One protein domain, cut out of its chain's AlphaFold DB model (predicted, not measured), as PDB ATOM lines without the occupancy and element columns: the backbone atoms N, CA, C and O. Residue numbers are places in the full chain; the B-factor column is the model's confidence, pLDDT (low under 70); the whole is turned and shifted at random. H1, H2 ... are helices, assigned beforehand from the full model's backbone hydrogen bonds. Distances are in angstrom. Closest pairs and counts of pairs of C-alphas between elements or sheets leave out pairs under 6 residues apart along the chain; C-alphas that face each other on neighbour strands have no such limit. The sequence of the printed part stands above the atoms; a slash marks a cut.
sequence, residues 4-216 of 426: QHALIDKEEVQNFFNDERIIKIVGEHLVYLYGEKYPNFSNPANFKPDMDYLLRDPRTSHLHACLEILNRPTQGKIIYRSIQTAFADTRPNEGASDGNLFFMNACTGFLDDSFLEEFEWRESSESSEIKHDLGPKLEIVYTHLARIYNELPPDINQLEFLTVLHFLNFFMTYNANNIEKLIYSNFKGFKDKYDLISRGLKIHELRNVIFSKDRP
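This is residues 4 to 216 of the 426 residues of an uncharacterized protein of Puccinia graminis f. sp. tritici (UniProt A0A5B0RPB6). The longest helix, H11, runs along one side of a cluster of crossed helices whose middle holds H5 and H9, running opposite ways. H2 crosses H5 at one end of the cluster, H6 and H8 cross at the other, and the short helices H1, H3 and H4 lie on the outskirts beyond H2 and H5. The printed part has 213 residues with eleven named helices, H1 to H11 in chain order, and no named strand; the class is all helix. It is compact, with a radius of gyration of the C-alphas of 17.8 A and spans of 55 by 51 by 34 A.

H11, residues 190 to 211, is 31.2 A long, from C-alpha 190 at (-44.738, 4.343, 32.788) to C-alpha 211 at (-54.123, 5.073, 3.040). The other long helices are H9, residues 158 to 174, 24.2 A; H8, residues 136 to 151, 22.3 A; H2, residues 20 to 34, 22.2 A; H5, residues 72 to 86, 20.7 A; and H6, residues 98 to 111, 20.0 A. The shorter ones are H1, residues 10 to 16, with C-alpha 10 at (-70.059, -24.233, 22.660), H3, residues 51 to 56, H4, residues 64 to 67, H7, residues 113 to 117, and H10, residues 179 to 186.

H9 is the hub, touching H5, H8 and H10. With residues 170 to 174 alone it touches H5 at a shallow tilt of 15 degrees, opposite ways; the closest C-alphas, of Gly 76 and Tyr 174, are 5.8 A apart. H8 touches H9 at a steep tilt of 50 degrees, closest at Leu 145 and Val 164, C-alphas 5.7 A apart. H6 touches H8 at 39 degrees, a steep tilt, with C-alphas of Ala 106 and Val 141 4.7 A apart. H2 touches H5 at a steep tilt of 56 degrees, the same way, with C-alphas of Gly 27 and Ser 82 4.1 A apart. H10 touches H9 only at the corner, with C-alphas of Met 172 and Glu 180 5.1 A apart. H11 only just touches H10, with 3 pairs of C-alphas within 8 A and only at the corner, closest at Tyr 184 and Lys 191, 6.1 A; H11 and H9 are near each other. H3 touches H4, with C-alphas of Leu 55 and His 64 5.5 A apart. H1 and H4 are close but not clearly touching, 7.1 A between the C-alphas of Val 13 and Cys 66, and so are H7 and H8, 6.9 A between those of Phe 115 and Lys 137. Every O i to N i+4 pair is within hydrogen-bond range in H1, H3, H5, H6, H8, H9, H10 and H11, against 10 of 11 in H2 and 0 of 1 in H7, where 2 of 2 O i to N i+3 pairs are; H4 is too short for such a pair.

The C-alphas farthest apart, of Ala 6 and Gly 95, are 55.9 A apart. The printed part has no cut; the links H2 to H3, H5 to H6 and H7 to H8 are long. The mean pLDDT of the printed part is 72.5, and 83 residues are under 70, among them 34 to 46, 89 to 102 and 195 to 216.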
ATOM      1  N   GLN A   4     -71.626 -22.146  13.429       47.84
ATOM      2  CA  GLN A   4     -72.621 -21.205  12.876       47.84
ATOM      3  C   GLN A   4     -73.912 -21.896  12.401       47.84
ATOM      4  O   GLN A   4     -74.936 -21.239  12.241       47.84
ATOM      5  N   HIS A   5     -73.865 -23.212  12.185       55.44
ATOM      6  CA  HIS A   5     -75.013 -24.043  11.826       55.44
ATOM      7  C   HIS A   5     -75.515 -24.914  12.992       55.44
ATOM      8  O   HIS A   5     -76.304 -25.822  12.750       55.44
ATOM      9  N   ALA A   6     -75.076 -24.652  14.234       55.91
ATOM     10  CA  ALA A   6     -75.442 -25.406  15.441       55.91
ATOM     11  C   ALA A   6     -75.164 -26.924  15.358       55.91
ATOM     12  O   ALA A   6     -75.831 -27.723  16.007       55.91
ATOM     13  N   LEU A   7     -74.176 -27.326  14.549       59.03
ATOM     14  CA  LEU A   7     -73.756 -28.726  14.397       59.03
ATOM     15  C   LEU A   7     -72.710 -29.153  15.437       59.03
ATOM     16  O   LEU A   7     -72.386 -30.332  15.511       59.03
ATOM     17  N   ILE A   8     -72.143 -28.189  16.165       62.75
ATOM     18  CA  ILE A   8     -71.185 -28.372  17.260       62.75
ATOM     19  C   ILE A   8     -71.577 -27.354  18.327       62.75
ATOM     20  O   ILE A   8     -71.829 -26.191  17.984       62.75
ATOM     21  N   ASP A   9     -71.660 -27.775  19.583       73.12
ATOM     22  CA  ASP A   9     -72.026 -26.893  20.686       73.12
ATOM     23  C   ASP A   9     -70.825 -26.071  21.209       73.12
ATOM     24  O   ASP A   9     -69.671 -26.238  20.802       73.12
ATOM     25  N   LYS A  10     -71.100 -25.105  22.093       76.44
ATOM     26  CA  LYS A  10     -70.059 -24.233  22.660       76.44
ATOM     27  C   LYS A  10     -69.053 -25.017  23.512       76.44
ATOM     28  O   LYS A  10     -67.869 -24.680  23.498       76.44
ATOM     29  N   GLU A  11     -69.513 -26.017  24.257       80.94
ATOM     30  CA  GLU A  11     -68.674 -26.804  25.163       80.94
ATOM     31  C   GLU A  11     -67.737 -27.724  24.378       80.94
ATOM     32  O   GLU A  11     -66.561 -27.817  24.702       80.94
ATOM     33  N   GLU A  12     -68.207 -28.328  23.293       76.75
ATOM     34  CA  GLU A  12     -67.441 -29.139  22.354       76.75
ATOM     35  C   GLU A  12     -66.331 -28.329  21.688       76.75
ATOM     36  O   GLU A  12     -65.198 -28.805  21.600       76.75
ATOM     37  N   VAL A  13     -66.609 -27.085  21.272       74.94
ATOM     38  CA  VAL A  13     -65.546 -26.217  20.747       74.94
ATOM     39  C   VAL A  13     -64.548 -25.867  21.848       74.94
ATOM     40  O   VAL A  13     -63.347 -25.997  21.636       74.94
ATOM     41  N   GLN A  14     -64.998 -25.479  23.043       80.62
ATOM     42  CA  GLN A  14     -64.078 -25.189  24.149       80.62
ATOM     43  C   GLN A  14     -63.225 -26.411  24.524       80.62
ATOM     44  O   GLN A  14     -62.016 -26.283  24.696       80.62
ATOM     45  N   ASN A  15     -63.820 -27.603  24.548       81.62
ATOM     46  CA  ASN A  15     -63.135 -28.866  24.798       81.62
ATOM     47  C   ASN A  15     -62.126 -29.211  23.702       81.62
ATOM     48  O   ASN A  15     -61.035 -29.683  24.010       81.62
ATOM     49  N   PHE A  16     -62.439 -28.925  22.437       81.06
ATOM     50  CA  PHE A  16     -61.496 -29.093  21.332       81.06
ATOM     51  C   PHE A  16     -60.242 -28.223  21.508       81.06
ATOM     52  O   PHE A  16     -59.127 -28.686  21.278       81.06
ATOM     53  N   PHE A  17     -60.409 -26.981  21.970       83.12
ATOM     54  CA  PHE A  17     -59.291 -26.070  22.232       83.12
ATOM     55  C   PHE A  17     -58.629 -26.265  23.607       83.12
ATOM     56  O   PHE A  17     -57.652 -25.577  23.891       83.12
ATOM     57  N   ASN A  18     -59.085 -27.208  24.440       81.38
ATOM     58  CA  ASN A  18     -58.374 -27.576  25.671       81.38
ATOM     59  C   ASN A  18     -57.097 -28.391  25.392       81.38
ATOM     60  O   ASN A  18     -56.226 -28.468  26.257       81.38
ATOM     61  N   ASP A  19     -56.961 -28.983  24.201       85.81
ATOM     62  CA  ASP A  19     -55.752 -29.704  23.799       85.81
ATOM     63  C   ASP A  19     -54.611 -28.722  23.476       85.81
ATOM     64  O   ASP A  19     -54.691 -27.902  22.556       85.81
ATOM     65  N   GLU A  20     -53.501 -28.836  24.208       85.62
ATOM     66  CA  GLU A  20     -52.309 -28.006  24.017       85.62
ATOM     67  C   GLU A  20     -51.729 -28.083  22.601       85.62
ATOM     68  O   GLU A  20     -51.200 -27.089  22.092       85.62
ATOM     69  N   ARG A  21     -51.847 -29.237  21.932       86.62
ATOM     70  CA  ARG A  21     -51.394 -29.406  20.545       86.62
ATOM     71  C   ARG A  21     -52.240 -28.569  19.601       86.62
ATOM     72  O   ARG A  21     -51.689 -27.937  18.704       86.62
ATOM     73  N   ILE A  22     -53.552 -28.530  19.820       86.12
ATOM     74  CA  ILE A  22     -54.475 -27.715  19.026       86.12
ATOM     75  C   ILE A  22     -54.182 -26.233  19.240       86.12
ATOM     76  O   ILE A  22     -54.023 -25.505  18.262       86.12
ATOM     77  N   ILE A  23     -54.022 -25.796  20.493       87.69
ATOM     78  CA  ILE A  23     -53.639 -24.414  20.824       87.69
ATOM     79  C   ILE A  23     -52.353 -24.018  20.090       87.69
ATOM     80  O   ILE A  23     -52.287 -22.939  19.496       87.69
ATOM     81  N   LYS A  24     -51.337 -24.887  20.110       86.88
ATOM     82  CA  LYS A  24     -50.058 -24.638  19.441       86.88
ATOM     83  C   LYS A  24     -50.214 -24.521  17.926       86.88
ATOM     84  O   LYS A  24     -49.769 -23.527  17.362       86.88
ATOM     85  N   ILE A  25     -50.900 -25.474  17.291       84.06
ATOM     86  CA  ILE A  25     -51.164 -25.454  15.842       84.06
ATOM     87  C   ILE A  25     -51.907 -24.176  15.446       84.06
ATOM     88  O   ILE A  25     -51.584 -23.557  14.436       84.06
ATOM     89  N   VAL A  26     -52.894 -23.763  16.241       83.88
ATOM     90  CA  VAL A  26     -53.669 -22.550  15.971       83.88
ATOM     91  C   VAL A  26     -52.788 -21.313  16.108       83.88
ATOM     92  O   VAL A  26     -52.831 -20.459  15.229       83.88
ATOM     93  N   GLY A  27     -51.953 -21.229  17.147       85.06
ATOM     94  CA  GLY A  27     -51.013 -20.119  17.304       85.06
ATOM     95  C   GLY A  27     -49.997 -20.021  16.160       85.06
ATOM     96  O   GLY A  27     -49.759 -18.939  15.628       85.06
ATOM     97  N   GLU A  28     -49.456 -21.156  15.713       84.44
ATOM     98  CA  GLU A  28     -48.555 -21.222  14.556       84.44
ATOM     99  C   GLU A  28     -49.263 -20.811  13.257       84.44
ATOM    100  O   GLU A  28     -48.733 -20.025  12.466       84.44
ATOM    101  N   HIS A  29     -50.493 -21.295  13.056       81.25
ATOM    102  CA  HIS A  29     -51.322 -20.948  11.903       81.25
ATOM    103  C   HIS A  29     -51.650 -19.455  11.867       81.25
ATOM    104  O   HIS A  29     -51.611 -18.846  10.798       81.25
ATOM    105  N   LEU A  30     -51.931 -18.849  13.026       81.94
ATOM    106  CA  LEU A  30     -52.152 -17.411  13.122       81.94
ATOM    107  C   LEU A  30     -50.939 -16.644  12.615       81.94
ATOM    108  O   LEU A  30     -51.132 -15.754  11.809       81.94
ATOM    109  N   VAL A  31     -49.711 -17.011  12.986       80.25
ATOM    110  CA  VAL A  31     -48.504 -16.347  12.458       80.25
ATOM    111  C   VAL A  31     -48.330 -16.602  10.957       80.25
ATOM    112  O   VAL A  31     -48.028 -15.674  10.203       80.25
ATOM    113  N   TYR A  32     -48.586 -17.830  10.497       78.06
ATOM    114  CA  TYR A  32     -48.481 -18.202   9.083       78.06
ATOM    115  C   TYR A  32     -49.378 -17.352   8.166       78.06
ATOM    116  O   TYR A  32     -48.936 -16.947   7.091       78.06
ATOM    117  N   LEU A  33     -50.605 -17.025   8.594       70.94
ATOM    118  CA  LEU A  33     -51.560 -16.220   7.813       70.94
ATOM    119  C   LEU A  33     -51.055 -14.815   7.458       70.94
ATOM    120  O   LEU A  33     -51.510 -14.236   6.466       70.94
ATOM    121  N   TYR A  34     -50.162 -14.243   8.266       69.12
ATOM    122  CA  TYR A  34     -49.683 -12.877   8.047       69.12
ATOM    123  C   TYR A  34     -48.450 -12.828   7.142       69.12
ATOM    124  O   TYR A  34     -48.298 -11.835   6.437       69.12
ATOM    125  N   GLY A  35     -47.671 -13.914   7.060       59.81
ATOM    126  CA  GLY A  35     -46.485 -14.013   6.205       59.81
ATOM    127  C   GLY A  35     -45.345 -13.070   6.625       59.81
ATOM    128  O   GLY A  35     -45.563 -11.912   6.950       59.81
ATOM    129  N   GLU A  36     -44.110 -13.578   6.577       54.47
ATOM    130  CA  GLU A  36     -42.875 -12.928   7.056       54.47
ATOM    131  C   GLU A  36     -42.866 -12.465   8.528       54.47
ATOM    132  O   GLU A  36     -43.869 -12.131   9.155       54.47
ATOM    133  N   LYS A  37     -41.668 -12.525   9.116       53.31
ATOM    134  CA  LYS A  37     -41.439 -12.321  10.547       53.31
ATOM    135  C   LYS A  37     -41.791 -10.888  10.943       53.31
ATOM    136  O   LYS A  37     -41.434  -9.928  10.262       53.31
ATOM    137  N   TYR A  38     -42.477 -10.758  12.072       51.25
ATOM    138  CA  TYR A  38     -42.765  -9.473  12.694       51.25
ATOM    139  C   TYR A  38     -41.452  -8.728  13.032       51.25
ATOM    140  O   TYR A  38     -40.529  -9.381  13.517       51.25
ATOM    141  N   PRO A  39     -41.345  -7.395  12.826       50.62
ATOM    142  CA  PRO A  39     -42.308  -6.469  12.236       50.62
ATOM    143  C   PRO A  39     -41.938  -6.141  10.776       50.62
ATOM    144  O   PRO A  39     -40.871  -5.588  10.509       50.62
ATOM    145  N   ASN A  40     -42.845  -6.366   9.822       48.06
ATOM    146  CA  ASN A  40     -42.680  -5.868   8.457       48.06
ATOM    147  C   ASN A  40     -43.462  -4.558   8.274       48.06
ATOM    148  O   ASN A  40     -44.589  -4.542   7.788       48.06
ATOM    149  N   PHE A  41     -42.871  -3.418   8.631       45.06
ATOM    150  CA  PHE A  41     -43.534  -2.107   8.499       45.06
ATOM    151  C   PHE A  41     -43.859  -1.685   7.060       45.06
ATOM    152  O   PHE A  41     -44.627  -0.742   6.867       45.06
ATOM    153  N   SER A  42     -43.278  -2.357   6.062       37.91
ATOM    154  CA  SER A  42     -43.581  -2.126   4.646       37.91
ATOM    155  C   SER A  42     -44.844  -2.863   4.187       37.91
ATOM    156  O   SER A  42     -45.453  -2.481   3.188       37.91
ATOM    157  N   ASN A  43     -45.281  -3.865   4.955       44.84
ATOM    158  CA  ASN A  43     -46.517  -4.592   4.739       44.84
ATOM    159  C   ASN A  43     -47.565  -4.133   5.778       44.84
ATOM    160  O   ASN A  43     -47.335  -4.268   6.981       44.84
ATOM    161  N   PRO A  44     -48.745  -3.611   5.383       42.56
ATOM    162  CA  PRO A  44     -49.819  -3.300   6.339       42.56
ATOM    163  C   PRO A  44     -50.292  -4.541   7.113       42.56
ATOM    164  O   PRO A  44     -50.973  -4.436   8.132       42.56
ATOM    165  N   ALA A  45     -49.918  -5.720   6.628       49.56
ATOM    166  CA  ALA A  45     -50.435  -6.997   7.023       49.56
ATOM    167  C   ALA A  45     -49.554  -7.693   8.091       49.56
ATOM    168  O   ALA A  45     -49.165  -8.835   7.900       49.56
ATOM    169  N   ASN A  46     -49.272  -7.041   9.226       64.38
ATOM    170  CA  ASN A  46     -48.429  -7.601  10.299       64.38
ATOM    171  C   ASN A  46     -49.218  -8.380  11.359       64.38
ATOM    172  O   ASN A  46     -50.271  -7.920  11.795       64.38
ATOM    173  N   PHE A  47     -48.665  -9.502  11.832       71.38
ATOM    174  CA  PHE A  47     -49.211 -10.225  12.983       71.38
ATOM    175  C   PHE A  47     -49.214  -9.329  14.233       71.38
ATOM    176  O   PHE A  47     -48.222  -8.660  14.529       71.38
ATOM    177  N   LYS A  48     -50.324  -9.331  14.977       77.25
ATOM    178  CA  LYS A  48     -50.420  -8.706  16.298       77.25
ATOM    179  C   LYS A  48     -50.999  -9.710  17.288       77.25
ATOM    180  O   LYS A  48     -52.070 -10.256  17.016       77.25
ATOM    181  N   PRO A  49     -50.332  -9.935  18.429       76.88
ATOM    182  CA  PRO A  49     -50.790 -10.866  19.451       76.88
ATOM    183  C   PRO A  49     -51.919 -10.260  20.302       76.88
ATOM    184  O   PRO A  49     -51.785 -10.081  21.509       76.88
ATOM    185  N   ASP A  50     -53.038  -9.924  19.661       82.44
ATOM    186  CA  ASP A  50     -54.228  -9.346  20.288       82.44
ATOM    187  C   ASP A  50     -55.490 -10.002  19.717       82.44
ATOM    188  O   ASP A  50     -55.729  -9.965  18.511       82.44
ATOM    189  N   MET A  51     -56.313 -10.597  20.583       83.75
ATOM    190  CA  MET A  51     -57.538 -11.279  20.162       83.75
ATOM    191  C   MET A  51     -58.525 -10.332  19.486       83.75
ATOM    192  O   MET A  51     -59.144 -10.728  18.502       83.75
ATOM    193  N   ASP A  52     -58.640  -9.084  19.945       80.12
ATOM    194  CA  ASP A  52     -59.572  -8.124  19.345       80.12
ATOM    195  C   ASP A  52     -59.145  -7.758  17.922       80.12
ATOM    196  O   ASP A  52     -59.982  -7.600  17.031       80.12
ATOM    197  N   TYR A  53     -57.834  -7.661  17.688       77.12
ATOM    198  CA  TYR A  53     -57.279  -7.500  16.350       77.12
ATOM    199  C   TYR A  53     -57.586  -8.723  15.473       77.12
ATOM    200  O   TYR A  53     -58.092  -8.572  14.360       77.12
ATOM    201  N   LEU A  54     -57.350  -9.936  15.986       74.69
ATOM    202  CA  LEU A  54     -57.611 -11.179  15.252       74.69
ATOM    203  C   LEU A  54     -59.098 -11.379  14.934       74.69
ATOM    204  O   LEU A  54     -59.416 -11.953  13.901       74.69
ATOM    205  N   LEU A  55     -60.018 -10.904  15.769       70.12
ATOM    206  CA  LEU A  55     -61.458 -10.976  15.500       70.12
ATOM    207  C   LEU A  55     -61.941  -9.937  14.478       70.12
ATOM    208  O   LEU A  55     -63.047 -10.043  13.958       70.12
ATOM    209  N   ARG A  56     -61.119  -8.931  14.162       69.31
ATOM    210  CA  ARG A  56     -61.445  -7.878  13.188       69.31
ATOM    211  C   ARG A  56     -60.732  -8.062  11.853       69.31
ATOM    212  O   ARG A  56     -61.222  -7.565  10.839       69.31
ATOM    213  N   ASP A  57     -59.583  -8.740  11.831       64.06
ATOM    214  CA  ASP A  57     -58.827  -8.942  10.595       64.06
ATOM    215  C   ASP A  57     -59.556  -9.940   9.666       64.06
ATOM    216  O   ASP A  57     -59.987 -11.013  10.098       64.06
ATOM    217  N   PRO A  58     -59.717  -9.623   8.370       61.81
ATOM    218  CA  PRO A  58     -60.397 -10.508   7.430       61.81
ATOM    219  C   PRO A  58     -59.637 -11.815   7.144       61.81
ATOM    220  O   PRO A  58     -60.263 -12.797   6.740       61.81
ATOM    221  N   ARG A  59     -58.314 -11.878   7.359       66.00
ATOM    222  CA  ARG A  59     -57.499 -13.089   7.118       66.00
ATOM    223  C   ARG A  59     -57.754 -14.200   8.125       66.00
ATOM    224  O   ARG A  59     -57.449 -15.353   7.844       66.00
ATOM    225  N   THR A  60     -58.331 -13.864   9.268       66.00
ATOM    226  CA  THR A  60     -58.739 -14.792  10.327       66.00
ATOM    227  C   THR A  60     -60.251 -15.019  10.345       66.00
ATOM    228  O   THR A  60     -60.745 -15.705  11.238       66.00
ATOM    229  N   SER A  61     -60.992 -14.507   9.354       67.38
ATOM    230  CA  SER A  61     -62.462 -14.602   9.287       67.38
ATOM    231  C   SER A  61     -63.005 -16.028   9.352       67.38
ATOM    232  O   SER A  61     -64.053 -16.275   9.946       67.38
ATOM    233  N   HIS A  62     -62.263 -17.003   8.822       66.56
ATOM    234  CA  HIS A  62     -62.614 -18.422   8.913       66.56
ATOM    235  C   HIS A  62     -62.516 -18.989  10.337       66.56
ATOM    236  O   HIS A  62     -63.076 -20.055  10.594       66.56
ATOM    237  N   LEU A  63     -61.834 -18.293  11.253       69.19
ATOM    238  CA  LEU A  63     -61.654 -18.668  12.659       69.19
ATOM    239  C   LEU A  63     -62.503 -17.839  13.628       69.19
ATOM    240  O   LEU A  63     -62.664 -18.277  14.764       69.19
ATOM    241  N   HIS A  64     -63.054 -16.686  13.217       77.25
ATOM    242  CA  HIS A  64     -63.758 -15.743  14.111       77.25
ATOM    243  C   HIS A  64     -64.796 -16.433  14.992       77.25
ATOM    244  O   HIS A  64     -64.710 -16.353  16.212       77.25
ATOM    245  N   ALA A  65     -65.686 -17.223  14.389       66.88
ATOM    246  CA  ALA A  65     -66.741 -17.926  15.117       66.88
ATOM    247  C   ALA A  65     -66.212 -18.866  16.218       66.88
ATOM    248  O   ALA A  65     -66.881 -19.057  17.229       66.88
ATOM    249  N   CYS A  66     -65.027 -19.457  16.031       74.19
ATOM    250  CA  CYS A  66     -64.394 -20.296  17.046       74.19
ATOM    251  C   CYS A  66     -63.659 -19.450  18.090       74.19
ATOM    252  O   CYS A  66     -63.763 -19.736  19.273       74.19
ATOM    253  N   LEU A  67     -62.933 -18.412  17.664       79.00
ATOM    254  CA  LEU A  67     -62.144 -17.541  18.541       79.00
ATOM    255  C   LEU A  67     -63.017 -16.710  19.499       79.00
ATOM    256  O   LEU A  67     -62.628 -16.498  20.649       79.00
ATOM    257  N   GLU A  68     -64.203 -16.286  19.051       80.56
ATOM    258  CA  GLU A  68     -65.169 -15.502  19.840       80.56
ATOM    259  C   GLU A  68     -65.709 -16.259  21.056       80.56
ATOM    260  O   GLU A  68     -66.047 -15.651  22.068       80.56
ATOM    261  N   ILE A  69     -65.794 -17.588  20.975       83.06
ATOM    262  CA  ILE A  69     -66.438 -18.414  22.007       83.06
ATOM    263  C   ILE A  69     -65.456 -19.017  23.009       83.06
ATOM    264  O   ILE A  69     -65.875 -19.634  23.997       83.06
ATOM    265  N   LEU A  70     -64.156 -18.836  22.772       84.88
ATOM    266  CA  LEU A  70     -63.106 -19.292  23.670       84.88
ATOM    267  C   LEU A  70     -63.144 -18.517  24.983       84.88
ATOM    268  O   LEU A  70     -63.366 -17.308  25.018       84.88
ATOM    269  N   ASN A  71     -62.873 -19.223  26.077       88.19
ATOM    270  CA  ASN A  71     -62.653 -18.573  27.360       88.19
ATOM    271  C   ASN A  71     -61.322 -17.790  27.355       88.19
ATOM    272  O   ASN A  71     -60.419 -18.043  26.550       88.19
ATOM    273  N   ARG A  72     -61.200 -16.831  28.278       86.88
ATOM    274  CA  ARG A  72     -60.034 -15.941  28.376       86.88
ATOM    275  C   ARG A  72     -58.698 -16.688  28.545       86.88
ATOM    276  O   ARG A  72     -57.745 -16.302  27.866       86.88
ATOM    277  N   PRO A  73     -58.602 -17.770  29.348       89.88
ATOM    278  CA  PRO A  73     -57.377 -18.566  29.428       89.88
ATOM    279  C   PRO A  73     -56.970 -19.190  28.089       89.88
ATOM    280  O   PRO A  73     -55.809 -19.112  27.701       89.88
ATOM    281  N   THR A  74     -57.913 -19.771  27.346       89.56
ATOM    282  CA  THR A  74     -57.622 -20.413  26.052       89.56
ATOM    283  C   THR A  74     -57.186 -19.386  25.013       89.56
ATOM    284  O   THR A  74     -56.202 -19.602  24.307       89.56
ATOM    285  N   GLN A  75     -57.862 -18.235  24.970       90.50
ATOM    286  CA  GLN A  75     -57.440 -17.088  24.165       90.50
ATOM    287  C   GLN A  75     -55.996 -16.684  24.485       90.50
ATOM    288  O   GLN A  75     -55.156 -16.613  23.589       90.50
ATOM    289  N   GLY A  76     -55.685 -16.495  25.769       91.00
ATOM    290  CA  GLY A  76     -54.343 -16.149  26.228       91.00
ATOM    291  C   GLY A  76     -53.295 -17.189  25.830       91.00
ATOM    292  O   GLY A  76     -52.239 -16.823  25.319       91.00
ATOM    293  N   LYS A  77     -53.593 -18.486  25.964       91.69
ATOM    294  CA  LYS A  77     -52.692 -19.568  25.534       91.69
ATOM    295  C   LYS A  77     -52.423 -19.541  24.027       91.69
ATOM    296  O   LYS A  77     -51.273 -19.689  23.620       91.69
ATOM    297  N   ILE A  78     -53.445 -19.316  23.198       90.75
ATOM    298  CA  ILE A  78     -53.279 -19.188  21.739       90.75
ATOM    299  C   ILE A  78     -52.388 -17.989  21.414       90.75
ATOM    300  O   ILE A  78     -51.443 -18.118  20.633       90.75
ATOM    301  N   ILE A  79     -52.651 -16.836  22.036       91.19
ATOM    302  CA  ILE A  79     -51.832 -15.636  21.853       91.19
ATOM    303  C   ILE A  79     -50.386 -15.901  22.278       91.19
ATOM    304  O   ILE A  79     -49.478 -15.605  21.508       91.19
ATOM    305  N   TYR A  80     -50.162 -16.533  23.430       91.50
ATOM    306  CA  TYR A  80     -48.829 -16.911  23.896       91.50
ATOM    307  C   TYR A  80     -48.086 -17.790  22.878       91.50
ATOM    308  O   TYR A  80     -46.964 -17.463  22.493       91.50
ATOM    309  N   ARG A  81     -48.722 -18.855  22.364       90.12
ATOM    310  CA  ARG A  81     -48.120 -19.727  21.333       90.12
ATOM    311  C   ARG A  81     -47.835 -18.981  20.029       90.12
ATOM    312  O   ARG A  81     -46.829 -19.238  19.365       90.12
ATOM    313  N   SER A  82     -48.689 -18.023  19.683       87.62
ATOM    314  CA  SER A  82     -48.483 -17.158  18.521       87.62
ATOM    315  C   SER A  82     -47.284 -16.226  18.723       87.62
ATOM    316  O   SER A  82     -46.466 -16.086  17.820       87.62
ATOM    317  N   ILE A  83     -47.128 -15.636  19.915       86.31
ATOM    318  CA  ILE A  83     -45.948 -14.844  20.288       86.31
ATOM    319  C   ILE A  83     -44.694 -15.723  20.214       86.31
ATOM    320  O   ILE A  83     -43.743 -15.364  19.524       86.31
ATOM    321  N   GLN A  84     -44.699 -16.907  20.834       85.50
ATOM    322  CA  GLN A  84     -43.560 -17.829  20.759       85.50
ATOM    323  C   GLN A  84     -43.148 -18.126  19.317       85.50
ATOM    324  O   GLN A  84     -41.964 -18.111  18.999       85.50
ATOM    325  N   THR A  85     -44.124 -18.346  18.435       84.25
ATOM    326  CA  THR A  85     -43.863 -18.621  17.019       84.25
ATOM    327  C   THR A  85     -43.325 -17.388  16.290       84.25
ATOM    328  O   THR A  85     -42.332 -17.483  15.573       84.25
ATOM    329  N   ALA A  86     -43.949 -16.222  16.482       79.62
ATOM    330  CA  ALA A  86     -43.572 -14.982  15.804       79.62
ATOM    331  C   ALA A  86     -42.161 -14.504  16.184       79.62
ATOM    332  O   ALA A  86     -41.470 -13.917  15.354       79.62
ATOM    333  N   PHE A  87     -41.739 -14.785  17.419       75.81
ATOM    334  CA  PHE A  87     -40.478 -14.320  17.993       75.81
ATOM    335  C   PHE A  87     -39.464 -15.456  18.244       75.81
ATOM    336  O   PHE A  87     -38.463 -15.249  18.930       75.81
ATOM    337  N   ALA A  88     -39.667 -16.644  17.660       74.25
ATOM    338  CA  ALA A  88     -38.769 -17.796  17.824       74.25
ATOM    339  C   ALA A  88     -37.338 -17.536  17.310       74.25
ATOM    340  O   ALA A  88     -36.367 -18.108  17.813       74.25
ATOM    341  N   ASP A  89     -37.218 -16.675  16.297       66.00
ATOM    342  CA  ASP A  89     -35.960 -16.373  15.610       66.00
ATOM    343  C   ASP A  89     -35.240 -15.135  16.153       66.00
ATOM    344  O   ASP A  89     -34.122 -14.847  15.733       66.00
ATOM    345  N   THR A  90     -35.832 -14.434  17.121       62.12
ATOM    346  CA  THR A  90     -35.236 -13.288  17.839       62.12
ATOM    347  C   THR A  90     -34.162 -13.736  18.848       62.12
ATOM    348  O   THR A  90     -34.053 -13.202  19.946       62.12
ATOM    349  N   ARG A  91     -33.389 -14.773  18.499       51.84
ATOM    350  CA  ARG A  91     -32.376 -15.407  19.355       51.84
ATOM    351  C   ARG A  91     -31.211 -14.459  19.676       51.84
ATOM    352  O   ARG A  91     -30.937 -13.552  18.892       51.84
ATOM    353  N   PRO A  92     -30.503 -14.695  20.800       48.75
ATOM    354  CA  PRO A  92     -29.438 -13.807  21.244       48.75
ATOM    355  C   PRO A  92     -28.312 -13.777  20.221       48.75
ATOM    356  O   PRO A  92     -27.744 -14.817  19.891       48.75
ATOM    357  N   ASN A  93     -27.969 -12.580  19.748       46.00
ATOM    358  CA  ASN A  93     -26.707 -12.375  19.055       46.00
ATOM    359  C   ASN A  93     -25.587 -12.339  20.103       46.00
ATOM    360  O   ASN A  93     -25.595 -11.504  21.012       46.00
ATOM    361  N   GLU A  94     -24.620 -13.248  19.976       40.25
ATOM    362  CA  GLU A  94     -23.383 -13.238  20.758       40.25
ATOM    363  C   GLU A  94     -22.611 -11.943  20.435       40.25
ATOM    364  O   GLU A  94     -22.013 -11.811  19.370       40.25
ATOM    365  N   GLY A  95     -22.707 -10.943  21.317       45.09
ATOM    366  CA  GLY A  95     -22.149  -9.595  21.113       45.09
ATOM    367  C   GLY A  95     -23.017  -8.436  21.629       45.09
ATOM    368  O   GLY A  95     -22.642  -7.279  21.467       45.09
ATOM    369  N   ALA A  96     -24.170  -8.738  22.227       47.16
ATOM    370  CA  ALA A  96     -25.126  -7.786  22.790       47.16
ATOM    371  C   ALA A  96     -24.553  -6.894  23.916       47.16
ATOM    372  O   ALA A  96     -23.895  -7.381  24.835       47.16
ATOM    373  N   SER A  97     -24.857  -5.593  23.868       54.94
ATOM    374  CA  SER A  97     -24.625  -4.638  24.961       54.94
ATOM    375  C   SER A  97     -25.541  -4.902  26.169       54.94
ATOM    376  O   SER A  97     -26.507  -5.663  26.071       54.94
ATOM    377  N   ASP A  98     -25.282  -4.252  27.311       54.47
ATOM    378  CA  ASP A  98     -26.025  -4.466  28.567       54.47
ATOM    379  C   ASP A  98     -27.556  -4.327  28.415       54.47
ATOM    380  O   ASP A  98     -28.313  -5.093  29.009       54.47
ATOM    381  N   GLY A  99     -28.038  -3.391  27.585       53.56
ATOM    382  CA  GLY A  99     -29.473  -3.208  27.318       53.56
ATOM    383  C   GLY A  99     -30.103  -4.361  26.527       53.56
ATOM    384  O   GLY A  99     -31.233  -4.768  26.802       53.56
ATOM    385  N   ASN A 100     -29.345  -4.932  25.593       63.94
ATOM    386  CA  ASN A 100     -29.754  -6.089  24.806       63.94
ATOM    387  C   ASN A 100     -29.731  -7.368  25.675       63.94
ATOM    388  O   ASN A 100     -30.636  -8.195  25.590       63.94
ATOM    389  N   LEU A 101     -28.819  -7.465  26.651       67.62
ATOM    390  CA  LEU A 101     -28.796  -8.567  27.620       67.62
ATOM    391  C   LEU A 101     -30.094  -8.671  28.448       67.62
ATOM    392  O   LEU A 101     -30.624  -9.769  28.628       67.62
ATOM    393  N   PHE A 102     -30.647  -7.545  28.922       69.44
ATOM    394  CA  PHE A 102     -31.926  -7.545  29.652       69.44
ATOM    395  C   PHE A 102     -33.094  -8.014  28.780       69.44
ATOM    396  O   PHE A 102     -33.923  -8.805  29.238       69.44
ATOM    397  N   PHE A 103     -33.146  -7.556  27.526       76.12
ATOM    398  CA  PHE A 103     -34.162  -7.979  26.562       76.12
ATOM    399  C   PHE A 103     -34.065  -9.479  26.281       76.12
ATOM    400  O   PHE A 103     -35.070 -10.192  26.351       76.12
ATOM    401  N   MET A 104     -32.851  -9.977  26.045       76.38
ATOM    402  CA  MET A 104     -32.618 -11.386  25.747       76.38
ATOM    403  C   MET A 104     -32.956 -12.300  26.920       76.38
ATOM    404  O   MET A 104     -33.561 -13.354  26.716       76.38
ATOM    405  N   ASN A 105     -32.628 -11.895  28.149       76.62
ATOM    406  CA  ASN A 105     -32.988 -12.645  29.352       76.62
ATOM    407  C   ASN A 105     -34.509 -12.716  29.535       76.62
ATOM    408  O   ASN A 105     -35.044 -13.784  29.830       76.62
ATOM    409  N   ALA A 106     -35.216 -11.603  29.309       81.06
ATOM    410  CA  ALA A 106     -36.672 -11.582  29.374       81.06
ATOM    411  C   ALA A 106     -37.316 -12.446  28.278       81.06
ATOM    412  O   ALA A 106     -38.243 -13.201  28.562       81.06
ATOM    413  N   CYS A 107     -36.798 -12.388  27.048       81.06
ATOM    414  CA  CYS A 107     -37.277 -13.229  25.953       81.06
ATOM    415  C   CYS A 107     -37.023 -14.709  26.227       81.06
ATOM    416  O   CYS A 107     -37.924 -15.515  26.040       81.06
ATOM    417  N   THR A 108     -35.839 -15.067  26.722       81.69
ATOM    418  CA  THR A 108     -35.515 -16.459  27.062       81.69
ATOM    419  C   THR A 108     -36.457 -16.992  28.138       81.69
ATOM    420  O   THR A 108     -36.988 -18.086  27.988       81.69
ATOM    421  N   GLY A 109     -36.725 -16.200  29.182       82.50
ATOM    422  CA  GLY A 109     -37.663 -16.579  30.239       82.50
ATOM    423  C   GLY A 109     -39.115 -16.679  29.765       82.50
ATOM    424  O   GLY A 109     -39.826 -17.581  30.189       82.50
ATOM    425  N   PHE A 110     -39.558 -15.785  28.877       85.00
ATOM    426  CA  PHE A 110     -40.925 -15.801  28.351       85.00
ATOM    427  C   PHE A 110     -41.164 -16.925  27.337       85.00
ATOM    428  O   PHE A 110     -42.231 -17.534  27.324       85.00
ATOM    429  N   LEU A 111     -40.191 -17.175  26.459       83.56
ATOM    430  CA  LEU A 111     -40.300 -18.151  25.372       83.56
ATOM    431  C   LEU A 111     -40.121 -19.600  25.847       83.56
ATOM    432  O   LEU A 111     -40.411 -20.514  25.077       83.56
ATOM    433  N   ASP A 112     -39.671 -19.813  27.082       83.81
ATOM    434  CA  ASP A 112     -39.598 -21.127  27.715       83.81
ATOM    435  C   ASP A 112     -41.006 -21.702  27.944       83.81
ATOM    436  O   ASP A 112     -41.854 -21.052  28.551       83.81
ATOM    437  N   ASP A 113     -41.258 -22.935  27.496       80.94
ATOM    438  CA  ASP A 113     -42.553 -23.608  27.659       80.94
ATOM    439  C   ASP A 113     -42.976 -23.752  29.132       80.94
ATOM    440  O   ASP A 113     -44.170 -23.715  29.436       80.94
ATOM    441  N   SER A 114     -42.009 -23.849  30.052       83.12
ATOM    442  CA  SER A 114     -42.257 -23.895  31.498       83.12
ATOM    443  C   SER A 114     -42.757 -22.563  32.069       83.12
ATOM    444  O   SER A 114     -43.231 -22.523  33.202       83.12
ATOM    445  N   PHE A 115     -42.708 -21.466  31.303       85.19
ATOM    446  CA  PHE A 115     -43.301 -20.188  31.700       85.19
ATOM    447  C   PHE A 115     -44.810 -20.313  31.943       85.19
ATOM    448  O   PHE A 115     -45.348 -19.686  32.854       85.19
ATOM    449  N   LEU A 116     -45.495 -21.153  31.156       81.31
ATOM    450  CA  LEU A 116     -46.936 -21.369  31.295       81.31
ATOM    451  C   LEU A 116     -47.326 -22.057  32.607       81.31
ATOM    452  O   LEU A 116     -48.460 -21.883  33.049       81.31
ATOM    453  N   GLU A 117     -46.415 -22.814  33.221       80.19
ATOM    454  CA  GLU A 117     -46.668 -23.519  34.485       80.19
ATOM    455  C   GLU A 117     -46.799 -22.542  35.661       80.19
ATOM    456  O   GLU A 117     -47.591 -22.770  36.572       80.19
ATOM    457  N   GLU A 118     -46.067 -21.425  35.616       79.19
ATOM    458  CA  GLU A 118     -46.096 -20.362  36.633       79.19
ATOM    459  C   GLU A 118     -47.127 -19.260  36.313       79.19
ATOM    460  O   GLU A 118     -47.298 -18.312  37.084       79.19
ATOM    461  N   PHE A 119     -47.811 -19.344  35.165       86.38
ATOM    462  CA  PHE A 119     -48.686 -18.280  34.686       86.38
ATOM    463  C   PHE A 119     -50.125 -18.424  35.194       86.38
ATOM    464  O   PHE A 119     -50.898 -19.262  34.728       86.38
ATOM    465  N   GLU A 120     -50.528 -17.531  36.101       88.00
ATOM    466  CA  GLU A 120     -51.921 -17.434  36.547       88.00
ATOM    467  C   GLU A 120     -52.793 -16.682  35.527       88.00
ATOM    468  O   GLU A 120     -52.637 -15.475  35.304       88.00
ATOM    469  N   TRP A 121     -53.742 -17.395  34.917       87.94
ATOM    470  CA  TRP A 121     -54.648 -16.852  33.905       87.94
ATOM    471  C   TRP A 121     -55.768 -16.016  34.515       87.94
ATOM    472  O   TRP A 121     -56.441 -16.437  35.454       87.94
ATOM    473  N   ARG A 122     -56.028 -14.850  33.923       85.50
ATOM    474  CA  ARG A 122     -57.182 -14.019  34.258       85.50
ATOM    475  C   ARG A 122     -58.463 -14.697  33.781       85.50
ATOM    476  O   ARG A 122     -58.668 -14.881  32.578       85.50
ATOM    477  N   GLU A 123     -59.339 -15.013  34.722       78.44
ATOM    478  CA  GLU A 123     -60.716 -15.398  34.429       78.44
ATOM    479  C   GLU A 123     -61.593 -14.155  34.233       78.44
ATOM    480  O   GLU A 123     -61.232 -13.042  34.608       78.44
ATOM    481  N   SER A 124     -62.761 -14.328  33.617       57.97
ATOM    482  CA  SER A 124     -63.716 -13.246  33.339       57.97
ATOM    483  C   SER A 124     -64.261 -12.537  34.589       57.97
ATOM    484  O   SER A 124     -64.964 -11.540  34.452       57.97
ATOM    485  N   SER A 125     -63.970 -13.030  35.795       49.47
ATOM    486  CA  SER A 125     -64.259 -12.339  37.052       49.47
ATOM    487  C   SER A 125     -63.104 -11.409  37.424       49.47
ATOM    488  O   SER A 125     -62.005 -11.867  37.737       49.47
ATOM    489  N   GLU A 126     -63.359 -10.103  37.414       50.97
ATOM    490  CA  GLU A 126     -62.419  -9.070  37.854       50.97
ATOM    491  C   GLU A 126     -62.131  -9.199  39.363       50.97
ATOM    492  O   GLU A 126     -62.782  -8.559  40.189       50.97
ATOM    493  N   SER A 127     -61.152 -10.016  39.760       49.97
ATOM    494  CA  SER A 127     -60.570  -9.872  41.096       49.97
ATOM    495  C   SER A 127     -59.631  -8.667  41.079       49.97
ATOM    496  O   SER A 127     -58.634  -8.647  40.359       49.97
ATOM    497  N   SER A 128     -59.949  -7.646  41.869       54.38
ATOM    498  CA  SER A 128     -59.158  -6.416  41.992       54.38
ATOM    499  C   SER A 128     -57.949  -6.553  42.930       54.38
ATOM    500  O   SER A 128     -57.168  -5.607  43.081       54.38
ATOM    501  N   GLU A 129     -57.787  -7.720  43.555       58.78
ATOM    502  CA  GLU A 129     -56.734  -7.997  44.525       58.78
ATOM    503  C   GLU A 129     -55.423  -8.390  43.837       58.78
ATOM    504  O   GLU A 129     -55.375  -9.266  42.977       58.78
ATOM    505  N   ILE A 130     -54.342  -7.716  44.232       60.12
ATOM    506  CA  ILE A 130     -52.977  -8.094  43.867       60.12
ATOM    507  C   ILE A 130     -52.595  -9.261  44.778       60.12
ATOM    508  O   ILE A 130     -52.520  -9.076  45.993       60.12
ATOM    509  N   LYS A 131     -52.307 -10.440  44.223       63.53
ATOM    510  CA  LYS A 131     -51.572 -11.452  44.988       63.53
ATOM    511  C   LYS A 131     -50.104 -11.046  45.061       63.53
ATOM    512  O   LYS A 131     -49.516 -10.643  44.060       63.53
ATOM    513  N   HIS A 132     -49.532 -11.133  46.257       56.06
ATOM    514  CA  HIS A 132     -48.168 -10.679  46.529       56.06
ATOM    515  C   HIS A 132     -47.078 -11.704  46.177       56.06
ATOM    516  O   HIS A 132     -45.931 -11.297  46.038       56.06
ATOM    517  N   ASP A 133     -47.424 -12.979  45.974       65.12
ATOM    518  CA  ASP A 133     -46.486 -14.013  45.524       65.12
ATOM    519  C   ASP A 133     -46.664 -14.265  44.024       65.12
ATOM    520  O   ASP A 133     -47.542 -15.017  43.596       65.12
ATOM    521  N   LEU A 134     -45.841 -13.600  43.214       75.44
ATOM    522  CA  LEU A 134     -45.713 -13.904  41.790       75.44
ATOM    523  C   LEU A 134     -44.758 -15.086  41.611       75.44
ATOM    524  O   LEU A 134     -43.784 -15.227  42.349       75.44
ATOM    525  N   GLY A 135     -45.000 -15.913  40.591       77.75
ATOM    526  CA  GLY A 135     -44.010 -16.898  40.161       77.75
ATOM    527  C   GLY A 135     -42.678 -16.201  39.837       77.75
ATOM    528  O   GLY A 135     -42.689 -15.151  39.180       77.75
ATOM    529  N   PRO A 136     -41.529 -16.740  40.278       81.88
ATOM    530  CA  PRO A 136     -40.242 -16.060  40.162       81.88
ATOM    531  C   PRO A 136     -39.867 -15.755  38.707       81.88
ATOM    532  O   PRO A 136     -39.280 -14.705  38.436       81.88
ATOM    533  N   LYS A 137     -40.233 -16.613  37.739       84.06
ATOM    534  CA  LYS A 137     -39.968 -16.325  36.319       84.06
ATOM    535  C   LYS A 137     -40.827 -15.182  35.809       84.06
ATOM    536  O   LYS A 137     -40.318 -14.314  35.100       84.06
ATOM    537  N   LEU A 138     -42.110 -15.160  36.173       85.94
ATOM    538  CA  LEU A 138     -43.018 -14.077  35.802       85.94
ATOM    539  C   LEU A 138     -42.488 -12.739  36.320       85.94
ATOM    540  O   LEU A 138     -42.398 -11.792  35.539       85.94
ATOM    541  N   GLU A 139     -42.091 -12.686  37.595       86.31
ATOM    542  CA  GLU A 139     -41.581 -11.468  38.226       86.31
ATOM    543  C   GLU A 139     -40.339 -10.917  37.523       86.31
ATOM    544  O   GLU A 139     -40.288  -9.733  37.174       86.31
ATOM    545  N   ILE A 140     -39.371 -11.790  37.239       85.94
ATOM    546  CA  ILE A 140     -38.144 -11.426  36.524       85.94
ATOM    547  C   ILE A 140     -38.471 -10.902  35.120       85.94
ATOM    548  O   ILE A 140     -37.970  -9.849  34.716       85.94
ATOM    549  N   VAL A 141     -39.323 -11.613  34.375       88.00
ATOM    550  CA  VAL A 141     -39.634 -11.284  32.979       88.00
ATOM    551  C   VAL A 141     -40.362  -9.944  32.877       88.00
ATOM    552  O   VAL A 141     -39.898  -9.068  32.142       88.00
ATOM    553  N   TYR A 142     -41.462  -9.731  33.613       88.81
ATOM    554  CA  TYR A 142     -42.204  -8.470  33.483       88.81
ATOM    555  C   TYR A 142     -41.382  -7.281  33.994       88.81
ATOM    556  O   TYR A 142     -41.441  -6.207  33.396       88.81
ATOM    557  N   THR A 143     -40.586  -7.462  35.055       87.81
ATOM    558  CA  THR A 143     -39.754  -6.390  35.619       87.81
ATOM    559  C   THR A 143     -38.674  -5.956  34.635       87.81
ATOM    560  O   THR A 143     -38.495  -4.757  34.414       87.81
ATOM    561  N   HIS A 144     -37.988  -6.906  33.991       87.81
ATOM    562  CA  HIS A 144     -37.007  -6.589  32.954       87.81
ATOM    563  C   HIS A 144     -37.646  -5.867  31.765       87.81
ATOM    564  O   HIS A 144     -37.126  -4.846  31.323       87.81
ATOM    565  N   LEU A 145     -38.800  -6.333  31.285       88.56
ATOM    566  CA  LEU A 145     -39.493  -5.708  30.154       88.56
ATOM    567  C   LEU A 145     -40.007  -4.305  30.493       88.56
ATOM    568  O   LEU A 145     -39.833  -3.380  29.702       88.56
ATOM    569  N   ALA A 146     -40.576  -4.114  31.684       87.69
ATOM    570  CA  ALA A 146     -41.033  -2.807  32.151       87.69
ATOM    571  C   ALA A 146     -39.867  -1.821  32.312       87.69
ATOM    572  O   ALA A 146     -39.989  -0.651  31.944       87.69
ATOM    573  N   ARG A 147     -38.715  -2.304  32.795       84.00
ATOM    574  CA  ARG A 147     -37.487  -1.514  32.895       84.00
ATOM    575  C   ARG A 147     -36.984  -1.081  31.523       84.00
ATOM    576  O   ARG A 147     -36.771   0.108  31.316       84.00
ATOM    577  N   ILE A 148     -36.870  -2.017  30.582       77.75
ATOM    578  CA  ILE A 148     -36.479  -1.733  29.196       77.75
ATOM    579  C   ILE A 148     -37.414  -0.695  28.571       77.75
ATOM    580  O   ILE A 148     -36.955   0.271  27.964       77.75
ATOM    581  N   TYR A 149     -38.723  -0.864  28.758       79.62
ATOM    582  CA  TYR A 149     -39.725   0.058  28.236       79.62
ATOM    583  C   TYR A 149     -39.606   1.461  28.841       79.62
ATOM    584  O   TYR A 149     -39.780   2.462  28.146       79.62
ATOM    585  N   ASN A 150     -39.324   1.557  30.143       76.94
ATOM    586  CA  ASN A 150     -39.252   2.840  30.829       76.94
ATOM    587  C   ASN A 150     -37.927   3.582  30.584       76.94
ATOM    588  O   ASN A 150     -37.942   4.812  30.456       76.94
ATOM    589  N   GLU A 151     -36.813   2.849  30.555       71.88
ATOM    590  CA  GLU A 151     -35.451   3.383  30.439       71.88
ATOM    591  C   GLU A 151     -35.012   3.578  28.983       71.88
ATOM    592  O   GLU A 151     -34.198   4.461  28.742       71.88
ATOM    593  N   LEU A 152     -35.574   2.822  28.025       66.94
ATOM    594  CA  LEU A 152     -35.231   2.884  26.593       66.94
ATOM    595  C   LEU A 152     -33.707   2.885  26.365       66.94
ATOM    596  O   LEU A 152     -33.150   3.894  25.923       66.94
ATOM    597  N   PRO A 153     -33.011   1.782  26.698       63.97
ATOM    598  CA  PRO A 153     -31.562   1.727  26.576       63.97
ATOM    599  C   PRO A 153     -31.116   2.053  25.137       63.97
ATOM    600  O   PRO A 153     -31.793   1.655  24.190       63.97
ATOM    601  N   PRO A 154     -29.982   2.756  24.952       54.09
ATOM    602  CA  PRO A 154     -29.587   3.356  23.671       54.09
ATOM    603  C   PRO A 154     -29.393   2.355  22.521       54.09
ATOM    604  O   PRO A 154     -29.440   2.756  21.361       54.09
ATOM    605  N   ASP A 155     -29.230   1.069  22.833       60.34
ATOM    606  CA  ASP A 155     -29.000   0.003  21.854       60.34
ATOM    607  C   ASP A 155     -30.254  -0.819  21.526       60.34
ATOM    608  O   ASP A 155     -30.162  -1.784  20.765       60.34
ATOM    609  N   ILE A 156     -31.420  -0.477  22.094       62.19
ATOM    610  CA  ILE A 156     -32.646  -1.213  21.787       62.19
ATOM    611  C   ILE A 156     -33.113  -0.903  20.371       62.19
ATOM    612  O   ILE A 156     -33.379   0.248  20.010       62.19
ATOM    613  N   ASN A 157     -33.239  -1.942  19.553       59.88
ATOM    614  CA  ASN A 157     -33.777  -1.767  18.215       59.88
ATOM    615  C   ASN A 157     -35.316  -1.731  18.238       59.88
ATOM    616  O   ASN A 157     -35.990  -2.087  19.207       59.88
ATOM    617  N   GLN A 158     -35.902  -1.281  17.133       62.91
ATOM    618  CA  GLN A 158     -37.347  -1.101  17.020       62.91
ATOM    619  C   GLN A 158     -38.145  -2.408  17.172       62.91
ATOM    620  O   GLN A 158     -39.254  -2.388  17.711       62.91
ATOM    621  N   LEU A 159     -37.605  -3.530  16.692       66.81
ATOM    622  CA  LEU A 159     -38.242  -4.840  16.815       66.81
ATOM    623  C   LEU A 159     -38.260  -5.287  18.280       66.81
ATOM    624  O   LEU A 159     -39.312  -5.682  18.779       66.81
ATOM    625  N   GLU A 160     -37.138  -5.157  18.979       69.75
ATOM    626  CA  GLU A 160     -37.017  -5.455  20.409       69.75
ATOM    627  C   GLU A 160     -37.998  -4.602  21.219       69.75
ATOM    628  O   GLU A 160     -38.778  -5.131  22.010       69.75
ATOM    629  N   PHE A 161     -38.065  -3.298  20.941       72.94
ATOM    630  CA  PHE A 161     -38.993  -2.396  21.621       72.94
ATOM    631  C   PHE A 161     -40.471  -2.771  21.410       72.94
ATOM    632  O   PHE A 161     -41.260  -2.784  22.357       72.94
ATOM    633  N   LEU A 162     -40.870  -3.110  20.182       72.69
ATOM    634  CA  LEU A 162     -42.244  -3.547  19.918       72.69
ATOM    635  C   LEU A 162     -42.552  -4.919  20.517       72.69
ATOM    636  O   LEU A 162     -43.671  -5.147  20.969       72.69
ATOM    637  N   THR A 163     -41.565  -5.810  20.561       76.25
ATOM    638  CA  THR A 163     -41.678  -7.102  21.251       76.25
ATOM    639  C   THR A 163     -41.961  -6.880  22.734       76.25
ATOM    640  O   THR A 163     -42.920  -7.438  23.266       76.25
ATOM    641  N   VAL A 164     -41.199  -5.984  23.375       80.25
ATOM    642  CA  VAL A 164     -41.405  -5.579  24.773       80.25
ATOM    643  C   VAL A 164     -42.827  -5.063  24.983       80.25
ATOM    644  O   VAL A 164     -43.506  -5.516  25.903       80.25
ATOM    645  N   LEU A 165     -43.309  -4.172  24.112       82.62
ATOM    646  CA  LEU A 165     -44.669  -3.640  24.204       82.62
ATOM    647  C   LEU A 165     -45.728  -4.753  24.136       82.62
ATOM    648  O   LEU A 165     -46.651  -4.764  24.948       82.62
ATOM    649  N   HIS A 166     -45.605  -5.694  23.197       84.19
ATOM    650  CA  HIS A 166     -46.568  -6.792  23.058       84.19
ATOM    651  C   HIS A 166     -46.546  -7.754  24.238       84.19
ATOM    652  O   HIS A 166     -47.605  -8.201  24.670       84.19
ATOM    653  N   PHE A 167     -45.367  -8.046  24.787       87.62
ATOM    654  CA  PHE A 167     -45.246  -8.905  25.963       87.62
ATOM    655  C   PHE A 167     -45.881  -8.221  27.179       87.62
ATOM    656  O   PHE A 167     -46.665  -8.833  27.901       87.62
ATOM    657  N   LEU A 168     -45.620  -6.924  27.361       89.75
ATOM    658  CA  LEU A 168     -46.249  -6.119  28.408       89.75
ATOM    659  C   LEU A 168     -47.774  -6.085  28.254       89.75
ATOM    660  O   LEU A 168     -48.489  -6.328  29.229       89.75
ATOM    661  N   ASN A 169     -48.277  -5.873  27.036       89.06
ATOM    662  CA  ASN A 169     -49.710  -5.917  26.757       89.06
ATOM    663  C   ASN A 169     -50.308  -7.297  27.074       89.06
ATOM    664  O   ASN A 169     -51.371  -7.384  27.689       89.06
ATOM    665  N   PHE A 170     -49.607  -8.380  26.723       90.94
ATOM    666  CA  PHE A 170     -50.008  -9.745  27.055       90.94
ATOM    667  C   PHE A 170     -50.150  -9.943  28.572       90.94
ATOM    668  O   PHE A 170     -51.195 -10.416  29.025       90.94
ATOM    669  N   PHE A 171     -49.166  -9.517  29.373       90.75
ATOM    670  CA  PHE A 171     -49.247  -9.625  30.835       90.75
ATOM    671  C   PHE A 171     -50.409  -8.827  31.416       90.75
ATOM    672  O   PHE A 171     -51.181  -9.354  32.217       90.75
ATOM    673  N   MET A 172     -50.565  -7.573  30.990       89.00
ATOM    674  CA  MET A 172     -51.638  -6.703  31.473       89.00
ATOM    675  C   MET A 172     -53.029  -7.234  31.104       89.00
ATOM    676  O   MET A 172     -53.979  -7.052  31.868       89.00
ATOM    677  N   THR A 173     -53.137  -7.939  29.975       88.38
ATOM    678  CA  THR A 173     -54.401  -8.448  29.430       88.38
ATOM    679  C   THR A 173     -54.809  -9.807  30.001       88.38
ATOM    680  O   THR A 173     -55.996 -10.023  30.262       88.38
ATOM    681  N   TYR A 174     -53.855 -10.730  30.164       89.56
ATOM    682  CA  TYR A 174     -54.148 -12.144  30.432       89.56
ATOM    683  C   TYR A 174     -53.705 -12.643  31.804       89.56
ATOM    684  O   TYR A 174     -54.142 -13.723  32.192       89.56
ATOM    685  N   ASN A 175     -52.880 -11.904  32.549       89.12
ATOM    686  CA  ASN A 175     -52.456 -12.340  33.878       89.12
ATOM    687  C   ASN A 175     -53.468 -11.929  34.966       89.12
ATOM    688  O   ASN A 175     -54.009 -10.812  34.943       89.12
ATOM    689  N   ALA A 176     -53.714 -12.827  35.921       86.38
ATOM    690  CA  ALA A 176     -54.636 -12.604  37.036       86.38
ATOM    691  C   ALA A 176     -54.125 -11.564  38.053       86.38
ATOM    692  O   ALA A 176     -54.920 -10.805  38.598       86.38
ATOM    693  N   ASN A 177     -52.809 -11.448  38.253       83.25
ATOM    694  CA  ASN A 177     -52.201 -10.707  39.370       83.25
ATOM    695  C   ASN A 177     -52.098  -9.187  39.167       83.25
ATOM    696  O   ASN A 177     -51.271  -8.529  39.792       83.25
ATOM    697  N   ASN A 178     -52.927  -8.618  38.286       82.75
ATOM    698  CA  ASN A 178     -52.965  -7.184  37.985       82.75
ATOM    699  C   ASN A 178     -51.560  -6.570  37.776       82.75
ATOM    700  O   ASN A 178     -51.182  -5.576  38.402       82.75
ATOM    701  N   ILE A 179     -50.782  -7.189  36.879       86.00
ATOM    702  CA  ILE A 179     -49.406  -6.781  36.537       86.00
ATOM    703  C   ILE A 179     -49.332  -5.300  36.140       86.00
ATOM    704  O   ILE A 179     -48.357  -4.622  36.447       86.00
ATOM    705  N   GLU A 180     -50.392  -4.773  35.525       87.25
ATOM    706  CA  GLU A 180     -50.532  -3.352  35.201       87.25
ATOM    707  C   GLU A 180     -50.310  -2.456  36.433       87.25
ATOM    708  O   GLU A 180     -49.462  -1.561  36.417       87.25
ATOM    709  N   LYS A 181     -51.019  -2.731  37.534       85.62
ATOM    710  CA  LYS A 181     -50.918  -1.939  38.765       85.62
ATOM    711  C   LYS A 181     -49.532  -2.043  39.408       85.62
ATOM    712  O   LYS A 181     -49.040  -1.037  39.914       85.62
ATOM    713  N   LEU A 182     -48.898  -3.217  39.343       86.62
ATOM    714  CA  LEU A 182     -47.528  -3.438  39.825       86.62
ATOM    715  C   LEU A 182     -46.495  -2.644  39.017       86.62
ATOM    716  O   LEU A 182     -45.579  -2.041  39.579       86.62
ATOM    717  N   ILE A 183     -46.646  -2.599  37.693       87.94
ATOM    718  CA  ILE A 183     -45.769  -1.792  36.842       87.94
ATOM    719  C   ILE A 183     -45.962  -0.307  37.158       87.94
ATOM    720  O   ILE A 183     -44.982   0.415  37.340       87.94
ATOM    721  N   TYR A 184     -47.208   0.156  37.280       87.44
ATOM    722  CA  TYR A 184     -47.498   1.564  37.561       87.44
ATOM    723  C   TYR A 184     -46.997   2.021  38.934       87.44
ATOM    724  O   TYR A 184     -46.598   3.179  39.067       87.44
ATOM    725  N   SER A 185     -46.991   1.143  39.943       85.50
ATOM    726  CA  SER A 185     -46.432   1.469  41.260       85.50
ATOM    727  C   SER A 185     -44.907   1.526  41.257       85.50
ATOM    728  O   SER A 185     -44.331   2.355  41.960       85.50
ATOM    729  N   ASN A 186     -44.252   0.675  40.462       85.06
ATOM    730  CA  ASN A 186     -42.798   0.511  40.504       85.06
ATOM    731  C   ASN A 186     -42.057   1.414  39.505       85.06
ATOM    732  O   ASN A 186     -40.899   1.759  39.732       85.06
ATOM    733  N   PHE A 187     -42.716   1.844  38.423       83.50
ATOM    734  CA  PHE A 187     -42.105   2.636  37.354       83.50
ATOM    735  C   PHE A 187     -42.844   3.965  37.145       83.50
ATOM    736  O   PHE A 187     -43.859   4.056  36.449       83.50
ATOM    737  N   LYS A 188     -42.302   5.040  37.731       83.81
ATOM    738  CA  LYS A 188     -42.877   6.390  37.628       83.81
ATOM    739  C   LYS A 188     -42.955   6.853  36.167       83.81
ATOM    740  O   LYS A 188     -41.960   6.830  35.449       83.81
ATOM    741  N   GLY A 189     -44.132   7.324  35.752       72.69
ATOM    742  CA  GLY A 189     -44.377   7.824  34.394       72.69
ATOM    743  C   GLY A 189     -44.541   6.731  33.333       72.69
ATOM    744  O   GLY A 189     -44.721   7.056  32.161       72.69
ATOM    745  N   PHE A 190     -44.514   5.447  33.719       82.69
ATOM    746  CA  PHE A 190     -44.738   4.343  32.788       82.69
ATOM    747  C   PHE A 190     -46.115   4.441  32.129       82.69
ATOM    748  O   PHE A 190     -46.199   4.343  30.912       82.69
ATOM    749  N   LYS A 191     -47.176   4.680  32.915       81.12
ATOM    750  CA  LYS A 191     -48.558   4.750  32.413       81.12
ATOM    751  C   LYS A 191     -48.704   5.765  31.280       81.12
ATOM    752  O   LYS A 191     -49.158   5.414  30.199       81.12
ATOM    753  N   ASP A 192     -48.243   6.993  31.502       70.19
ATOM    754  CA  ASP A 192     -48.370   8.069  30.515       70.19
ATOM    755  C   ASP A 192     -47.586   7.750  29.229       70.19
ATOM    756  O   ASP A 192     -48.088   7.950  28.121       70.19
ATOM    757  N   LYS A 193     -46.374   7.183  29.362       65.44
ATOM    758  CA  LYS A 193     -45.569   6.714  28.219       65.44
ATOM    759  C   LYS A 193     -46.247   5.557  27.478       65.44
ATOM    760  O   LYS A 193     -46.260   5.536  26.247       65.44
ATOM    761  N   TYR A 194     -46.784   4.585  28.212       75.19
ATOM    762  CA  TYR A 194     -47.469   3.415  27.667       75.19
ATOM    763  C   TYR A 194     -48.717   3.808  26.882       75.19
ATOM    764  O   TYR A 194     -48.873   3.402  25.727       75.19
ATOM    765  N   ASP A 195     -49.546   4.675  27.459       69.62
ATOM    766  CA  ASP A 195     -50.757   5.184  26.827       69.62
ATOM    767  C   ASP A 195     -50.440   5.986  25.562       69.62
ATOM    768  O   ASP A 195     -51.090   5.794  24.529       69.62
ATOM    769  N   LEU A 196     -49.426   6.858  25.604       62.94
ATOM    770  CA  LEU A 196     -49.028   7.673  24.456       62.94
ATOM    771  C   LEU A 196     -48.561   6.810  23.276       62.94
ATOM    772  O   LEU A 196     -49.029   6.991  22.150       62.94
ATOM    773  N   ILE A 197     -47.663   5.857  23.531       64.50
ATOM    774  CA  ILE A 197     -47.090   4.987  22.494       64.50
ATOM    775  C   ILE A 197     -48.153   4.031  21.946       64.50
ATOM    776  O   ILE A 197     -48.281   3.889  20.727       64.50
ATOM    777  N   SER A 198     -48.986   3.455  22.814       68.44
ATOM    778  CA  SER A 198     -50.103   2.599  22.402       68.44
ATOM    779  C   SER A 198     -51.107   3.347  21.521       68.44
ATOM    780  O   SER A 198     -51.546   2.827  20.492       68.44
ATOM    781  N   ARG A 199     -51.448   4.597  21.869       60.28
ATOM    782  CA  ARG A 199     -52.303   5.457  21.032       60.28
ATOM    783  C   ARG A 199     -51.634   5.793  19.702       60.28
ATOM    784  O   ARG A 199     -52.287   5.695  18.665       60.28
ATOM    785  N   GLY A 200     -50.346   6.133  19.715       57.69
ATOM    786  CA  GLY A 200     -49.575   6.410  18.502       57.69
ATOM    787  C   GLY A 200     -49.577   5.234  17.523       57.69
ATOM    788  O   GLY A 200     -49.831   5.420  16.331       57.69
ATOM    789  N   LEU A 201     -49.394   4.011  18.025       64.88
ATOM    790  CA  LEU A 201     -49.441   2.795  17.211       64.88
ATOM    791  C   LEU A 201     -50.839   2.513  16.647       64.88
ATOM    792  O   LEU A 201     -50.948   2.147  15.476       64.88
ATOM    793  N   LYS A 202     -51.905   2.745  17.426       62.78
ATOM    794  CA  LYS A 202     -53.295   2.639  16.942       62.78
ATOM    795  C   LYS A 202     -53.594   3.647  15.828       62.78
ATOM    796  O   LYS A 202     -54.200   3.290  14.821       62.78
ATOM    797  N   ILE A 203     -53.133   4.892  15.970       55.31
ATOM    798  CA  ILE A 203     -53.280   5.928  14.932       55.31
ATOM    799  C   ILE A 203     -52.514   5.533  13.666       55.31
ATOM    800  O   ILE A 203     -53.034   5.667  12.557       55.31
ATOM    801  N   HIS A 204     -51.291   5.022  13.815       55.56
ATOM    802  CA  HIS A 204     -50.480   4.570  12.689       55.56
ATOM    803  C   HIS A 204     -51.126   3.393  11.947       55.56
ATOM    804  O   HIS A 204     -51.158   3.368  10.720       55.56
ATOM    805  N   GLU A 205     -51.677   2.428  12.677       57.81
ATOM    806  CA  GLU A 205     -52.451   1.335  12.092       57.81
ATOM    807  C   GLU A 205     -53.651   1.850  11.302       57.81
ATOM    808  O   GLU A 205     -53.826   1.477  10.144       57.81
ATOM    809  N   LEU A 206     -54.439   2.746  11.899       53.56
ATOM    810  CA  LEU A 206     -55.598   3.329  11.237       53.56
ATOM    811  C   LEU A 206     -55.183   4.059   9.954       53.56
ATOM    812  O   LEU A 206     -55.817   3.902   8.912       53.56
ATOM    813  N   ARG A 207     -54.067   4.793   9.997       52.75
ATOM    814  CA  ARG A 207     -53.465   5.426   8.822       52.75
ATOM    815  C   ARG A 207     -53.103   4.383   7.760       52.75
ATOM    816  O   ARG A 207     -53.480   4.544   6.605       52.75
ATOM    817  N   ASN A 208     -52.425   3.300   8.124       51.94
ATOM    818  CA  ASN A 208     -52.071   2.250   7.168       51.94
ATOM    819  C   ASN A 208     -53.309   1.615   6.522       51.94
ATOM    820  O   ASN A 208     -53.324   1.403   5.313       51.94
ATOM    821  N   VAL A 209     -54.372   1.369   7.288       49.72
ATOM    822  CA  VAL A 209     -55.635   0.827   6.761       49.72
ATOM    823  C   VAL A 209     -56.324   1.821   5.819       49.72
ATOM    824  O   VAL A 209     -56.785   1.432   4.749       49.72
ATOM    825  N   ILE A 210     -56.360   3.109   6.171       46.97
ATOM    826  CA  ILE A 210     -57.039   4.148   5.380       46.97
ATOM    827  C   ILE A 210     -56.277   4.482   4.089       46.97
ATOM    828  O   ILE A 210     -56.888   4.654   3.036       46.97
ATOM    829  N   PHE A 211     -54.947   4.575   4.147       46.69
ATOM    830  CA  PHE A 211     -54.123   5.073   3.040       46.69
ATOM    831  C   PHE A 211     -53.480   3.970   2.180       46.69
ATOM    832  O   PHE A 211     -52.780   4.286   1.218       46.69
ATOM    833  N   SER A 212     -53.730   2.689   2.474       44.38
ATOM    834  CA  SER A 212     -53.219   1.547   1.694       44.38
ATOM    835  C   SER A 212     -53.970   1.282   0.387       44.38
ATOM    836  O   SER A 212     -53.488   0.492  -0.421       44.38
ATOM    837  N   LYS A 213     -55.116   1.929   0.134       39.19
ATOM    838  CA  LYS A 213     -55.927   1.620  -1.055       39.19
ATOM    839  C   LYS A 213     -55.402   2.188  -2.382       39.19
ATOM    840  O   LYS A 213     -55.727   1.598  -3.400       39.19
ATOM    841  N   ASP A 214     -54.561   3.233  -2.397       35.62
ATOM    842  CA  ASP A 214     -54.164   3.908  -3.656       35.62
ATOM    843  C   ASP A 214     -52.707   4.422  -3.724       35.62
ATOM    844  O   ASP A 214     -52.386   5.269  -4.561       35.62
ATOM    845  N   ARG A 215     -51.780   3.955  -2.874       33.69
ATOM    846  CA  ARG A 215     -50.360   4.351  -2.991       33.69
ATOM    847  C   ARG A 215     -49.458   3.161  -3.319       33.69
ATOM    848  O   ARG A 215     -49.570   2.135  -2.650       33.69
ATOM    849  N   PRO A 216     -48.536   3.293  -4.298       28.75
ATOM    850  CA  PRO A 216     -47.483   2.307  -4.484       28.75
ATOM    851  C   PRO A 216     -46.723   2.153  -3.164       28.75
ATOM    852  O   PRO A 216     -46.462   3.138  -2.471       28.75
TER     853      PRO A 216